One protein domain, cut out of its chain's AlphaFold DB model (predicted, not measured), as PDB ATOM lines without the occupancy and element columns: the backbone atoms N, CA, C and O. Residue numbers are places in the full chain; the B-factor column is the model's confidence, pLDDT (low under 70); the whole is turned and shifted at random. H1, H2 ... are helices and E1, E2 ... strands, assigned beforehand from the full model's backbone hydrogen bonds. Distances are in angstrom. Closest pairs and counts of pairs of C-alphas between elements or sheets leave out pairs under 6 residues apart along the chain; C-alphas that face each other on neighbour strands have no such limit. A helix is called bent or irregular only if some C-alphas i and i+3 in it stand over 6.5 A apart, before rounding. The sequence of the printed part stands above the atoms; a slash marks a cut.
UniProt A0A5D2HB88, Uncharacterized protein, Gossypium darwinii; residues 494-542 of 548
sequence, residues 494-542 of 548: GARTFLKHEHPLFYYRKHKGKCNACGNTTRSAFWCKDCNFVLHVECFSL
ATOM      1  N   GLY A 494     120.310 100.816 120.978       76.62
ATOM      2  CA  GLY A 494     119.033 101.068 121.647       76.62
ATOM      3  C   GLY A 494     117.844 100.413 120.943       76.62
ATOM      4  O   GLY A 494     117.962  99.894 119.831       76.62
ATOM      5  N   ALA A 495     116.693 100.443 121.612       71.00
ATOM      6  CA  ALA A 495     115.430  99.950 121.080       71.00
ATOM      7  C   ALA A 495     114.959 100.785 119.878       71.00
ATOM      8  O   ALA A 495     114.991 102.019 119.906       71.00
ATOM      9  N   ARG A 496     114.470 100.114 118.832       79.94
ATOM     10  CA  ARG A 496     113.855 100.745 117.660       79.94
ATOM     11  C   ARG A 496     112.400 100.328 117.535       79.94
ATOM     12  O   ARG A 496     112.090  99.144 117.481       79.94
ATOM     13  N   THR A 497     111.512 101.307 117.440       68.38
ATOM     14  CA  THR A 497     110.110 101.080 117.081       68.38
ATOM     15  C   THR A 497     109.996 100.940 115.567       68.38
ATOM     16  O   THR A 497     110.538 101.765 114.828       68.38
ATOM     17  N   PHE A 498     109.282  99.924 115.092       68.69
ATOM     18  CA  PHE A 498     108.994  99.735 113.672       68.69
ATOM     19  C   PHE A 498     107.488  99.858 113.456       68.69
ATOM     20  O   PHE A 498     106.721  99.202 114.139       68.69
ATOM     21  N   LEU A 499     107.031 100.678 112.504       64.19
ATOM     22  CA  LEU A 499     105.607 101.051 112.401       64.19
ATOM     23  C   LEU A 499     104.642  99.856 112.245       64.19
ATOM     24  O   LEU A 499     103.470  99.965 112.581       64.19
ATOM     25  N   LYS A 500     105.119  98.717 111.722       69.25
ATOM     26  CA  LYS A 500     104.331  97.479 111.567       69.25
ATOM     27  C   LYS A 500     104.604  96.438 112.663       69.25
ATOM     28  O   LYS A 500     104.214  95.284 112.506       69.25
ATOM     29  N   HIS A 501     105.315  96.812 113.726       75.75
ATOM     30  CA  HIS A 501     105.638  95.929 114.835       75.75
ATOM     31  C   HIS A 501     105.685  96.677 116.175       75.75
ATOM     32  O   HIS A 501     106.506  97.568 116.373       75.75
ATOM     33  N   GLU A 502     104.802  96.296 117.096       76.38
ATOM     34  CA  GLU A 502     104.582  97.023 118.352       76.38
ATOM     35  C   GLU A 502     105.732  96.880 119.355       76.38
ATOM     36  O   GLU A 502     106.017  97.822 120.094       76.38
ATOM     37  N   HIS A 503     106.426  95.739 119.373       84.06
ATOM     38  CA  HIS A 503     107.543  95.541 120.292       84.06
ATOM     39  C   HIS A 503     108.812  96.253 119.801       84.06
ATOM     40  O   HIS A 503     109.080  96.304 118.593       84.06
ATOM     41  N   PRO A 504     109.650  96.752 120.726       83.44
ATOM     42  CA  PRO A 504     110.950  97.293 120.374       83.44
ATOM     43  C   PRO A 504     111.836  96.219 119.738       83.44
ATOM     44  O   PRO A 504     111.998  95.110 120.251       83.44
ATOM     45  N   LEU A 505     112.454  96.577 118.618       87.25
ATOM     46  CA  LEU A 505     113.462  95.764 117.961       87.25
ATOM     47  C   LEU A 505     114.850  96.204 118.402       87.25
ATOM     48  O   LEU A 505     115.173  97.393 118.390       87.25
ATOM     49  N   PHE A 506     115.694  95.230 118.718       87.81
ATOM     50  CA  PHE A 506     117.090  95.462 119.057       87.81
ATOM     51  C   PHE A 506     117.988  94.884 117.978       87.81
ATOM     52  O   PHE A 506     117.682  93.845 117.394       87.81
ATOM     53  N   TYR A 507     119.099  95.554 117.695       88.19
ATOM     54  CA  TYR A 507     120.059  95.059 116.721       88.19
ATOM     55  C   TYR A 507     121.008  94.030 117.348       88.19
ATOM     56  O   TYR A 507     121.635  94.302 118.374       88.19
ATOM     57  N   TYR A 508     121.174  92.884 116.684       87.00
ATOM     58  CA  TYR A 508     122.091  91.813 117.070       87.00
ATOM     59  C   TYR A 508     123.113  91.547 115.963       87.00
ATOM     60  O   TYR A 508     122.759  91.189 114.837       87.00
ATOM     61  N   ARG A 509     124.405  91.628 116.309       83.62
ATOM     62  CA  ARG A 509     125.529  91.333 115.394       83.62
ATOM     63  C   ARG A 509     125.611  89.871 114.954       83.62
ATOM     64  O   ARG A 509     126.172  89.584 113.903       83.62
ATOM     65  N   LYS A 510     125.123  88.954 115.792       82.94
ATOM     66  CA  LYS A 510     125.220  87.503 115.601       82.94
ATOM     67  C   LYS A 510     123.847  86.864 115.765       82.94
ATOM     68  O   LYS A 510     123.587  86.171 116.741       82.94
ATOM     69  N   HIS A 511     122.973  87.100 114.799       84.25
ATOM     70  CA  HIS A 511     121.655  86.484 114.751       84.25
ATOM     71  C   HIS A 511     121.478  85.745 113.427       84.25
ATOM     72  O   HIS A 511     121.539  86.346 112.356       84.25
ATOM     73  N   LYS A 512     121.263  84.429 113.500       85.69
ATOM     74  CA  LYS A 512     120.941  83.605 112.333       85.69
ATOM     75  C   LYS A 512     119.435  83.396 112.281       85.69
ATOM     76  O   LYS A 512     118.900  82.597 113.041       85.69
ATOM     77  N   GLY A 513     118.785  84.093 111.361       85.81
ATOM     78  CA  GLY A 513     117.340  84.045 111.172       85.81
ATOM     79  C   GLY A 513     116.957  84.409 109.742       85.81
ATOM     80  O   GLY A 513     117.807  84.832 108.953       85.81
ATOM     81  N   LYS A 514     115.679  84.213 109.406       90.38
ATOM     82  CA  LYS A 514     115.097  84.692 108.147       90.38
ATOM     83  C   LYS A 514     114.413  86.032 108.390       90.38
ATOM     84  O   LYS A 514     113.653  86.149 109.342       90.38
ATOM     85  N   CYS A 515     114.644  87.003 107.514       90.62
ATOM     86  CA  CYS A 515     113.923  88.269 107.525       90.62
ATOM     87  C   CYS A 515     112.430  88.028 107.282       90.62
ATOM     88  O   CYS A 515     112.058  87.450 106.260       90.62
ATOM     89  N   ASN A 516     111.571  88.538 108.160       89.62
ATOM     90  CA  ASN A 516     110.121  88.461 108.002       89.62
ATOM     91  C   ASN A 516     109.608  89.267 106.797       89.62
ATOM     92  O   ASN A 516     108.531  88.965 106.295       89.62
ATOM     93  N   ALA A 517     110.361  90.267 106.322       85.88
ATOM     94  CA  ALA A 517     109.957  91.090 105.180       85.88
ATOM     95  C   ALA A 517     110.327  90.475 103.819       85.88
ATOM     96  O   ALA A 517     109.503  90.481 102.911       85.88
ATOM     97  N   CYS A 518     111.551  89.954 103.656       87.88
ATOM     98  CA  CYS A 518     112.046  89.468 102.355       87.88
ATOM     99  C   CYS A 518     112.346  87.962 102.302       87.88
ATOM    100  O   CYS A 518     112.657  87.442 101.235       87.88
ATOM    101  N   GLY A 519     112.300  87.249 103.430       87.00
ATOM    102  CA  GLY A 519     112.563  85.808 103.510       87.00
ATOM    103  C   GLY A 519     114.039  85.393 103.444       87.00
ATOM    104  O   GLY A 519     114.349  84.231 103.723       87.00
ATOM    105  N   ASN A 520     114.956  86.313 103.129       88.25
ATOM    106  CA  ASN A 520     116.392  86.035 103.077       88.25
ATOM    107  C   ASN A 520     116.946  85.689 104.463       88.25
ATOM    108  O   ASN A 520     116.442  86.159 105.480       88.25
ATOM    109  N   THR A 521     118.023  84.909 104.510       87.94
ATOM    110  CA  THR A 521     118.769  84.624 105.745       87.94
ATOM    111  C   THR A 521     119.845  85.670 106.009       87.94
ATOM    112  O   THR A 521     120.588  86.014 105.090       87.94
ATOM    113  N   THR A 522     119.996  86.107 107.258       82.06
ATOM    114  CA  THR A 522     121.110  86.969 107.697       82.06
ATOM    115  C   THR A 522     121.949  86.313 108.784       82.06
ATOM    116  O   THR A 522     121.587  85.283 109.355       82.06
ATOM    117  N   ARG A 523     123.080  86.955 109.073       83.44
ATOM    118  CA  ARG A 523     123.905  86.736 110.260       83.44
ATOM    119  C   ARG A 523     123.813  87.888 111.274       83.44
ATOM    120  O   ARG A 523     124.336  87.731 112.373       83.44
ATOM    121  N   SER A 524     123.136  88.988 110.935       86.00
ATOM    122  CA  SER A 524     122.836  90.129 111.809       86.00
ATOM    123  C   SER A 524     121.479  90.766 111.472       86.00
ATOM    124  O   SER A 524     121.123  90.934 110.303       86.00
ATOM    125  N   ALA A 525     120.687  91.102 112.489       89.81
ATOM    126  CA  ALA A 525     119.330  91.611 112.301       89.81
ATOM    127  C   ALA A 525     118.830  92.428 113.488       89.81
ATOM    128  O   ALA A 525     119.294  92.270 114.617       89.81
ATOM    129  N   PHE A 526     117.813  93.236 113.209       88.88
ATOM    130  CA  PHE A 526     116.850  93.696 114.192       88.88
ATOM    131  C   PHE A 526     115.959  92.526 114.602       88.88
ATOM    132  O   PHE A 526     115.353  91.887 113.742       88.88
ATOM    133  N   TRP A 527     115.892  92.235 115.896       89.38
ATOM    134  CA  TRP A 527     115.154  91.099 116.437       89.38
ATOM    135  C   TRP A 527     114.345  91.513 117.667       89.38
ATOM    136  O   TRP A 527     114.847  92.214 118.551       89.38
ATOM    137  N   CYS A 528     113.089  91.070 117.712       89.06
ATOM    138  CA  CYS A 528     112.240  91.109 118.898       89.06
ATOM    139  C   CYS A 528     112.294  89.737 119.578       89.06
ATOM    140  O   CYS A 528     111.870  88.740 118.987       89.06
ATOM    141  N   LYS A 529     112.786  89.696 120.823       83.81
ATOM    142  CA  LYS A 529     112.844  88.472 121.641       83.81
ATOM    143  C   LYS A 529     111.446  87.924 121.964       83.81
ATOM    144  O   LYS A 529     111.272  86.710 121.954       83.81
ATOM    145  N   ASP A 530     110.458  88.796 122.163       85.31
ATOM    146  CA  ASP A 530     109.121  88.414 122.644       85.31
ATOM    147  C   ASP A 530     108.307  87.630 121.611       85.31
ATOM    148  O   ASP A 530     107.637  86.655 121.940       85.31
ATOM    149  N   CYS A 531     108.372  88.029 120.338       87.69
ATOM    150  CA  CYS A 531     107.574  87.413 119.271       87.69
ATOM    151  C   CYS A 531     108.417  86.828 118.131       87.69
ATOM    152  O   CYS A 531     107.877  86.431 117.097       87.69
ATOM    153  N   ASN A 532     109.742  86.820 118.285       86.50
ATOM    154  CA  ASN A 532     110.696  86.306 117.309       86.50
ATOM    155  C   ASN A 532     110.604  86.963 115.914       86.50
ATOM    156  O   ASN A 532     110.842  86.317 114.892       86.50
ATOM    157  N   PHE A 533     110.239  88.248 115.860       88.88
ATOM    158  CA  PHE A 533     110.193  89.019 114.615       88.88
ATOM    159  C   PHE A 533     111.592  89.522 114.250       88.88
ATOM    160  O   PHE A 533     112.283  90.094 115.091       88.88
ATOM    161  N   VAL A 534     112.009  89.302 113.003       89.75
ATOM    162  CA  VAL A 534     113.370  89.526 112.502       89.75
ATOM    163  C   VAL A 534     113.331  90.391 111.242       89.75
ATOM    164  O   VAL A 534     112.663  90.066 110.261       89.75
ATOM    165  N   LEU A 535     114.114  91.467 111.220       88.88
ATOM    166  CA  LEU A 535     114.326  92.307 110.042       88.88
ATOM    167  C   LEU A 535     115.816  92.525 109.799       88.88
ATOM    168  O   LEU A 535     116.572  92.857 110.708       88.88
ATOM    169  N   HIS A 536     116.253  92.380 108.551       87.94
ATOM    170  CA  HIS A 536     117.607  92.791 108.178       87.94
ATOM    171  C   HIS A 536     117.685  94.312 108.047       87.94
ATOM    172  O   HIS A 536     116.667  94.967 107.822       87.94
ATOM    173  N   VAL A 537     118.902  94.856 108.137       83.31
ATOM    174  CA  VAL A 537     119.168  96.304 108.056       83.31
ATOM    175  C   VAL A 537     118.574  96.916 106.791       83.31
ATOM    176  O   VAL A 537     117.900  97.933 106.869       83.31
ATOM    177  N   GLU A 538     118.744  96.256 105.644       83.00
ATOM    178  CA  GLU A 538     118.170  96.696 104.369       83.00
ATOM    179  C   GLU A 538     116.652  96.875 104.460       83.00
ATOM    180  O   GLU A 538     116.150  97.955 104.174       83.00
ATOM    181  N   CYS A 539     115.924  95.852 104.923       84.62
ATOM    182  CA  CYS A 539     114.465  95.893 105.028       84.62
ATOM    183  C   CYS A 539     113.965  96.865 106.099       84.62
ATOM    184  O   CYS A 539     112.886  97.427 105.945       84.62
ATOM    185  N   PHE A 540     114.730  97.053 107.177       81.38
ATOM    186  CA  PHE A 540     114.417  98.042 108.205       81.38
ATOM    187  C   PHE A 540     114.563  99.476 107.673       81.38
ATOM    188  O   PHE A 540     113.772 100.349 108.018       81.38
ATOM    189  N   SER A 541     115.556  99.712 106.812       76.50
ATOM    190  CA  SER A 541     115.866 101.030 106.249       76.50
ATOM    191  C   SER A 541     115.033 101.404 105.019       76.50
ATOM    192  O   SER A 541     115.230 102.489 104.473       76.50
ATOM    193  N   LEU A 542     114.122 100.542 104.555       73.81
ATOM    194  CA  LEU A 542     113.241 100.869 103.434       73.81
ATOM    195  C   LEU A 542     112.137 101.857 103.859       73.81
ATOM    196  O   LEU A 542     111.542 101.687 104.928       73.81
TER     197      LEU A 542
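AT A GLANCE: This is residues 494 to 542 of the 548 residues of an uncharacterized protein of Gossypium darwinii (UniProt A0A5D2HB88). A small curled sheet, bent round like part of a barrel, is made of E1, E2, E3 and E4, and the short helix H1 packs on it near residue 525, where E3 begins. Between E2 and E3 the long unnamed stretch 509 to 524 makes a large loop that folds back on itself. The sheet's order is E1, E2, E3, E4, antiparallel throughout, and H1 follows in the chain. The printed part has 49 residues with four named strands and one named helix; it is mostly strand, though under half of the residues are in named elements. The whole is compact, with a radius of gyration of the C-alphas of 9.5 A, and rounded, spanning 23 by 20 by 17 A.

HOW THE PARTS SIT: Begin with inner strands E2, residues 501 to 508, and E3, residues 525 to 528: this hairpin is antiparallel at 135 degrees, with N 527 and O 506 2.8 A apart, within hydrogen-bond range. Beyond E3, look for edge strand E4, residues 533 to 535; the two form a hairpin, antiparallel at 159 degrees, with N 526 and O 535 2.8 A apart. On the other side of E2 is edge strand E1, residues 496 to 498, in a hairpin antiparallel at 134 degrees, with N 496 and O 505 2.8 A apart. The four strands form a meander, each the antiparallel neighbour of the one before. E2 bends by 61 degrees at residue 504, and its pairing is staggered: residues 501 to 505 pair with E1, residues 506 to 508 with E3. E1 and E4 are apart; E1 and E3 are only just apart, their closest C-alphas 8.4 A from each other. H1, residues 537 to 540, is on the sheet at a height of 7.9 A, over none of the strands, but only just: 2 of its 4 C-alphas fall on E3. The closest C-alphas of E3 and H1, those of Ala 525 and Val 537, are 6.3 A apart. H1 is too short for an O i to N i+4 pair; its 1 O i to N i+3 pair is within hydrogen-bond range.

IN THESE COORDINATES: Find C-alpha 496 at (113.855, 100.745, 117.660), where E1 begins. E2 starts at C-alpha 501, (105.638, 95.929, 114.835), and runs 17.1 A to C-alpha 508; E3 covers 9.7 A and E4 7.0 A. H1 ends at C-alpha 540, (114.417, 98.042, 108.205).

THE WHOLE: The C-alphas farthest apart, those of Gly 494 and Gly 519, are 24.6 A from each other. The printed part has no cut. Look along the long link, E2 to E3, for the short antiparallel pairing of residues 513 to 514 with 521 to 522. The mean pLDDT of the printed part is 83.4; residues 497 to 500 are under 70.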